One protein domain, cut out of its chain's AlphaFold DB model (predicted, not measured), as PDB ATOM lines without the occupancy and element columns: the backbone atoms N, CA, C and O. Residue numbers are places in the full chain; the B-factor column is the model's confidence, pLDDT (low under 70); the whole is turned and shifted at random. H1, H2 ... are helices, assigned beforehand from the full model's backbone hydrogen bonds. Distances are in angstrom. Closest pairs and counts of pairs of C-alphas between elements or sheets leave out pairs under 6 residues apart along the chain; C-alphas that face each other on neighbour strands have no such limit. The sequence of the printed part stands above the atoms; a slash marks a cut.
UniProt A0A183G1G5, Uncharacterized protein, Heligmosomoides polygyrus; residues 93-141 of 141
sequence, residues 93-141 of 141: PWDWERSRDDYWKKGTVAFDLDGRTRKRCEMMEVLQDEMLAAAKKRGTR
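AT A GLANCE: This is residues 93 to 141 of the 141 residues of an uncharacterized protein of Heligmosomoides polygyrus (UniProt A0A183G1G5). What is the shape? From the short helix H1 the chain swings out in a wide loop, residues 100 to 121, and folds back into the long helix H2, which runs past H1; residues 134 to 139 stick out. What makes it? The 49 printed residues hold H1, then H2, and no named strand; the class is all helix, with under half, 20, in named elements. It is loose, with a radius of gyration of the C-alphas of 13.5 A, and flat, 43 by 22 by 12 A.

IN THESE COORDINATES: Where is H1? It is residues 96 to 99, from C-alpha 96 at (-12.553, -16.638, -17.745). And H2? It is residues 122 to 137, 22.8 A long from first to last C-alpha, ending at (-4.521, -6.655, -8.096).

HOW THE PARTS SIT: How near are they? H1 and H2 are close but not clearly touching; their closest C-alphas, of Trp 96 and Gln 128, are 7.4 A apart. And the backbones? Every O i to N i+4 pair in H2 is within hydrogen-bond range; H1 is too short for one.

THE WHOLE: How large? The farthest C-alphas, of Leu 113 and Gly 139, are 43.2 A apart; the 22-residue link is long, and the printed part has no cut. Where is pLDDT under 70? At residues 93 to 94, 104, 106 to 118 and 140 to 141.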
ATOM      1  N   PRO A  93      -5.735 -20.318 -23.577       56.16
ATOM      2  CA  PRO A  93      -6.921 -20.814 -24.290       56.16
ATOM      3  C   PRO A  93      -8.214 -20.839 -23.451       56.16
ATOM      4  O   PRO A  93      -9.308 -20.816 -24.008       56.16
ATOM      5  N   TRP A  94      -8.082 -20.858 -22.120       62.06
ATOM      6  CA  TRP A  94      -9.163 -20.909 -21.133       62.06
ATOM      7  C   TRP A  94      -9.239 -19.621 -20.297       62.06
ATOM      8  O   TRP A  94      -9.036 -19.629 -19.082       62.06
ATOM      9  N   ASP A  95      -9.492 -18.486 -20.951       73.12
ATOM     10  CA  ASP A  95      -9.700 -17.209 -20.263       73.12
ATOM     11  C   ASP A  95     -11.132 -17.093 -19.710       73.12
ATOM     12  O   ASP A  95     -12.109 -17.298 -20.443       73.12
ATOM     13  N   TRP A  96     -11.256 -16.769 -18.417       76.19
ATOM     14  CA  TRP A  96     -12.553 -16.638 -17.745       76.19
ATOM     15  C   TRP A  96     -13.333 -15.438 -18.288       76.19
ATOM     16  O   TRP A  96     -14.511 -15.577 -18.595       76.19
ATOM     17  N   GLU A  97     -12.654 -14.314 -18.552       73.88
ATOM     18  CA  GLU A  97     -13.271 -13.116 -19.147       73.88
ATOM     19  C   GLU A  97     -13.935 -13.404 -20.500       73.88
ATOM     20  O   GLU A  97     -14.979 -12.843 -20.811       73.88
ATOM     21  N   ARG A  98     -13.351 -14.308 -21.296       73.56
ATOM     22  CA  ARG A  98     -13.881 -14.707 -22.608       73.56
ATOM     23  C   ARG A  98     -15.040 -15.695 -22.494       73.56
ATOM     24  O   ARG A  98     -15.892 -15.755 -23.375       73.56
ATOM     25  N   SER A  99     -15.023 -16.536 -21.466       70.88
ATOM     26  CA  SER A  99     -15.936 -17.678 -21.361       70.88
ATOM     27  C   SER A  99     -17.152 -17.391 -20.483       70.88
ATOM     28  O   SER A  99     -18.152 -18.084 -20.637       70.88
ATOM     29  N   ARG A 100     -17.106 -16.364 -19.626       79.12
ATOM     30  CA  ARG A 100     -18.166 -15.995 -18.672       79.12
ATOM     31  C   ARG A 100     -19.557 -15.891 -19.302       79.12
ATOM     32  O   ARG A 100     -20.511 -16.428 -18.754       79.12
ATOM     33  N   ASP A 101     -19.668 -15.280 -20.480       76.56
ATOM     34  CA  ASP A 101     -20.976 -15.019 -21.100       76.56
ATOM     35  C   ASP A 101     -21.517 -16.200 -21.934       76.56
ATOM     36  O   ASP A 101     -22.725 -16.301 -22.193       76.56
ATOM     37  N   ASP A 102     -20.639 -17.136 -22.315       73.06
ATOM     38  CA  ASP A 102     -20.935 -18.178 -23.306       73.06
ATOM     39  C   ASP A 102     -20.686 -19.620 -22.830       73.06
ATOM     40  O   ASP A 102     -21.054 -20.558 -23.541       73.06
ATOM     41  N   TYR A 103     -20.110 -19.849 -21.642       74.38
ATOM     42  CA  TYR A 103     -19.729 -21.199 -21.189       74.38
ATOM     43  C   TYR A 103     -20.929 -22.153 -21.065       74.38
ATOM     44  O   TYR A 103     -20.875 -23.274 -21.559       74.38
ATOM     45  N   TRP A 104     -22.041 -21.688 -20.497       68.62
ATOM     46  CA  TRP A 104     -23.307 -22.420 -20.367       68.62
ATOM     47  C   TRP A 104     -24.048 -22.680 -21.690       68.62
ATOM     48  O   TRP A 104     -24.874 -23.591 -21.773       68.62
ATOM     49  N   LYS A 105     -23.746 -21.912 -22.748       71.06
ATOM     50  CA  LYS A 105     -24.330 -22.088 -24.090       71.06
ATOM     51  C   LYS A 105     -23.579 -23.144 -24.901       71.06
ATOM     52  O   LYS A 105     -24.153 -23.772 -25.791       71.06
ATOM     53  N   LYS A 106     -22.294 -23.357 -24.606       67.06
ATOM     54  CA  LYS A 106     -21.445 -24.332 -25.298       67.06
ATOM     55  C   LYS A 106     -21.750 -25.733 -24.773       67.06
ATOM     56  O   LYS A 106     -21.163 -26.191 -23.803       67.06
ATOM     57  N   GLY A 107     -22.661 -26.436 -25.445       61.75
ATOM     58  CA  GLY A 107     -22.995 -27.820 -25.111       61.75
ATOM     59  C   GLY A 107     -21.768 -28.730 -25.201       61.75
ATOM     60  O   GLY A 107     -21.278 -29.010 -26.296       61.75
ATOM     61  N   THR A 108     -21.250 -29.176 -24.058       60.50
ATOM     62  CA  THR A 108     -20.112 -30.108 -23.970       60.50
ATOM     63  C   THR A 108     -20.492 -31.509 -24.449       60.50
ATOM     64  O   THR A 108     -19.656 -32.216 -25.003       60.50
ATOM     65  N   VAL A 109     -21.765 -31.880 -24.302       63.09
ATOM     66  CA  VAL A 109     -22.305 -33.188 -24.682       63.09
ATOM     67  C   VAL A 109     -23.210 -33.036 -25.906       63.09
ATOM     68  O   VAL A 109     -23.996 -32.090 -25.988       63.09
ATOM     69  N   ALA A 110     -23.092 -33.956 -26.868       60.56
ATOM     70  CA  ALA A 110     -23.930 -33.979 -28.072       60.56
ATOM     71  C   ALA A 110     -25.406 -34.296 -27.760       60.56
ATOM     72  O   ALA A 110     -26.299 -33.745 -28.398       60.56
ATOM     73  N   PHE A 111     -25.655 -35.123 -26.743       59.25
ATOM     74  CA  PHE A 111     -26.987 -35.514 -26.291       59.25
ATOM     75  C   PHE A 111     -27.125 -35.232 -24.792       59.25
ATOM     76  O   PHE A 111     -26.566 -35.949 -23.968       59.25
ATOM     77  N   ASP A 112     -27.850 -34.172 -24.443       64.31
ATOM     78  CA  ASP A 112     -28.243 -33.868 -23.062       64.31
ATOM     79  C   ASP A 112     -29.772 -33.887 -22.997       64.31
ATOM     80  O   ASP A 112     -30.426 -32.896 -23.319       64.31
ATOM     81  N   LEU A 113     -30.332 -35.052 -22.666       62.59
ATOM     82  CA  LEU A 113     -31.781 -35.261 -22.569       62.59
ATOM     83  C   LEU A 113     -32.371 -34.606 -21.307       62.59
ATOM     84  O   LEU A 113     -33.526 -34.197 -21.317       62.59
ATOM     85  N   ASP A 114     -31.566 -34.460 -20.251       67.31
ATOM     86  CA  ASP A 114     -31.993 -33.939 -18.946       67.31
ATOM     87  C   ASP A 114     -31.718 -32.436 -18.767       67.31
ATOM     88  O   ASP A 114     -32.116 -31.839 -17.762       67.31
ATOM     89  N   GLY A 115     -30.988 -31.811 -19.700       66.44
ATOM     90  CA  GLY A 115     -30.656 -30.382 -19.675       66.44
ATOM     91  C   GLY A 115     -29.818 -29.953 -18.464       66.44
ATOM     92  O   GLY A 115     -29.689 -28.760 -18.180       66.44
ATOM     93  N   ARG A 116     -29.263 -30.910 -17.708       68.12
ATOM     94  CA  ARG A 116     -28.537 -30.641 -16.459       68.12
ATOM     95  C   ARG A 116     -27.170 -30.025 -16.719       68.12
ATOM     96  O   ARG A 116     -26.692 -29.271 -15.878       68.12
ATOM     97  N   THR A 117     -26.562 -30.299 -17.875       63.31
ATOM     98  CA  THR A 117     -25.202 -29.831 -18.189       63.31
ATOM     99  C   THR A 117     -25.140 -28.353 -18.584       63.31
ATOM    100  O   THR A 117     -24.056 -27.783 -18.635       63.31
ATOM    101  N   ARG A 118     -26.298 -27.718 -18.830       65.00
ATOM    102  CA  ARG A 118     -26.422 -26.313 -19.265       65.00
ATOM    103  C   ARG A 118     -26.891 -25.358 -18.163       65.00
ATOM    104  O   ARG A 118     -27.135 -24.184 -18.437       65.00
ATOM    105  N   LYS A 119     -27.067 -25.837 -16.926       75.44
ATOM    106  CA  LYS A 119     -27.489 -24.974 -15.813       75.44
ATOM    107  C   LYS A 119     -26.380 -23.987 -15.457       75.44
ATOM    108  O   LYS A 119     -25.220 -24.366 -15.325       75.44
ATOM    109  N   ARG A 120     -26.767 -22.723 -15.288       79.31
ATOM    110  CA  ARG A 120     -25.871 -21.657 -14.844       79.31
ATOM    111  C   ARG A 120     -25.470 -21.892 -13.390       79.31
ATOM    112  O   ARG A 120     -26.336 -22.142 -12.553       79.31
ATOM    113  N   CYS A 121     -24.180 -21.790 -13.097       82.50
ATOM    114  CA  CYS A 121     -23.646 -21.967 -11.750       82.50
ATOM    115  C   CYS A 121     -23.183 -20.617 -11.194       82.50
ATOM    116  O   CYS A 121     -22.000 -20.295 -11.246       82.50
ATOM    117  N   GLU A 122     -24.111 -19.843 -10.630       83.19
ATOM    118  CA  GLU A 122     -23.863 -18.472 -10.147       83.19
ATOM    119  C   GLU A 122     -22.753 -18.400  -9.084       83.19
ATOM    120  O   GLU A 122     -21.901 -17.518  -9.129       83.19
ATOM    121  N   MET A 123     -22.688 -19.380  -8.177       85.62
ATOM    122  CA  MET A 123     -21.646 -19.437  -7.139       85.62
ATOM    123  C   MET A 123     -20.231 -19.591  -7.714       85.62
ATOM    124  O   MET A 123     -19.278 -19.037  -7.171       85.62
ATOM    125  N   MET A 124     -20.081 -20.339  -8.811       84.56
ATOM    126  CA  MET A 124     -18.789 -20.495  -9.484       84.56
ATOM    127  C   MET A 124     -18.380 -19.193 -10.179       84.56
ATOM    128  O   MET A 124     -17.204 -18.834 -10.149       84.56
ATOM    129  N   GLU A 125     -19.350 -18.479 -10.765       85.75
ATOM    130  CA  GLU A 125     -19.104 -17.204 -11.447       85.75
ATOM    131  C   GLU A 125     -18.562 -16.149 -10.483       85.75
ATOM    132  O   GLU A 125     -17.526 -15.548 -10.759       85.75
ATOM    133  N   VAL A 126     -19.210 -15.988  -9.325       88.94
ATOM    134  CA  VAL A 126     -18.777 -15.037  -8.290       88.94
ATOM    135  C   VAL A 126     -17.358 -15.355  -7.817       88.94
ATOM    136  O   VAL A 126     -16.506 -14.470  -7.777       88.94
ATOM    137  N   LEU A 127     -17.068 -16.629  -7.536       88.62
ATOM    138  CA  LEU A 127     -15.740 -17.055  -7.094       88.62
ATOM    139  C   LEU A 127     -14.659 -16.771  -8.151       88.62
ATOM    140  O   LEU A 127     -13.567 -16.306  -7.821       88.62
ATOM    141  N   GLN A 128     -14.932 -17.043  -9.428       86.56
ATOM    142  CA  GLN A 128     -13.968 -16.808 -10.507       86.56
ATOM    143  C   GLN A 128     -13.768 -15.317 -10.801       86.56
ATOM    144  O   GLN A 128     -12.641 -14.911 -11.096       86.56
ATOM    145  N   ASP A 129     -14.807 -14.496 -10.649       88.06
ATOM    146  CA  ASP A 129     -14.719 -13.038 -10.761       88.06
ATOM    147  C   ASP A 129     -13.852 -12.439  -9.641       88.06
ATOM    148  O   ASP A 129     -12.979 -11.605  -9.903       88.06
ATOM    149  N   GLU A 130     -14.014 -12.912  -8.402       90.38
ATOM    150  CA  GLU A 130     -13.182 -12.500  -7.265       90.38
ATOM    151  C   GLU A 130     -11.720 -12.924  -7.434       90.38
ATOM    152  O   GLU A 130     -10.804 -12.125  -7.210       90.38
ATOM    153  N   MET A 131     -11.482 -14.155  -7.891       84.62
ATOM    154  CA  MET A 131     -10.139 -14.668  -8.164       84.62
ATOM    155  C   MET A 131      -9.451 -13.894  -9.292       84.62
ATOM    156  O   MET A 131      -8.256 -13.598  -9.205       84.62
ATOM    157  N   LEU A 132     -10.193 -13.511 -10.333       85.19
ATOM    158  CA  LEU A 132      -9.682 -12.684 -11.423       85.19
ATOM    159  C   LEU A 132      -9.367 -11.259 -10.943       85.19
ATOM    160  O   LEU A 132      -8.302 -10.721 -11.256       85.19
ATOM    161  N   ALA A 133     -10.246 -10.660 -10.136       86.88
ATOM    162  CA  ALA A 133     -10.010  -9.354  -9.528       86.88
ATOM    163  C   ALA A 133      -8.785  -9.369  -8.595       86.88
ATOM    164  O   ALA A 133      -7.982  -8.434  -8.606       86.88
ATOM    165  N   ALA A 134      -8.597 -10.444  -7.824       87.06
ATOM    166  CA  ALA A 134      -7.426 -10.643  -6.976       87.06
ATOM    167  C   ALA A 134      -6.136 -10.841  -7.793       87.06
ATOM    168  O   ALA A 134      -5.101 -10.276  -7.442       87.06
ATOM    169  N   ALA A 135      -6.193 -11.588  -8.899       83.06
ATOM    170  CA  ALA A 135      -5.052 -11.796  -9.792       83.06
ATOM    171  C   ALA A 135      -4.603 -10.492 -10.477       83.06
ATOM    172  O   ALA A 135      -3.404 -10.211 -10.518       83.06
ATOM    173  N   LYS A 136      -5.551  -9.659 -10.928       84.62
ATOM    174  CA  LYS A 136      -5.267  -8.322 -11.485       84.62
ATOM    175  C   LYS A 136      -4.623  -7.400 -10.454       84.62
ATOM    176  O   LYS A 136      -3.642  -6.728 -10.753       84.62
ATOM    177  N   LYS A 137      -5.120  -7.413  -9.211       86.56
ATOM    178  CA  LYS A 137      -4.521  -6.655  -8.096       86.56
ATOM    179  C   LYS A 137      -3.085  -7.089  -7.783       86.56
ATOM    180  O   LYS A 137      -2.298  -6.270  -7.325       86.56
ATOM    181  N   ARG A 138      -2.742  -8.360  -8.021       83.69
ATOM    182  CA  ARG A 138      -1.391  -8.913  -7.824       83.69
ATOM    183  C   ARG A 138      -0.464  -8.726  -9.032       83.69
ATOM    184  O   ARG A 138       0.705  -9.076  -8.931       83.69
ATOM    185  N   GLY A 139      -0.961  -8.209 -10.159       78.75
ATOM    186  CA  GLY A 139      -0.178  -8.026 -11.389       78.75
ATOM    187  C   GLY A 139       0.263  -9.333 -12.060       78.75
ATOM    188  O   GLY A 139       1.154  -9.323 -12.901       78.75
ATOM    189  N   THR A 140      -0.330 -10.469 -11.683       69.06
ATOM    190  CA  THR A 140       0.044 -11.798 -12.194       69.06
ATOM    191  C   THR A 140      -0.618 -12.149 -13.533       69.06
ATOM    192  O   THR A 140      -0.308 -13.196 -14.097       69.06
ATOM    193  N   ARG A 141      -1.561 -11.327 -14.017       59.12
ATOM    194  CA  ARG A 141      -2.352 -11.552 -15.234       59.12
ATOM    195  C   ARG A 141      -2.797 -10.232 -15.853       59.12
ATOM    196  O   ARG A 141      -3.077  -9.303 -15.063       59.12
TER     197      ARG A 141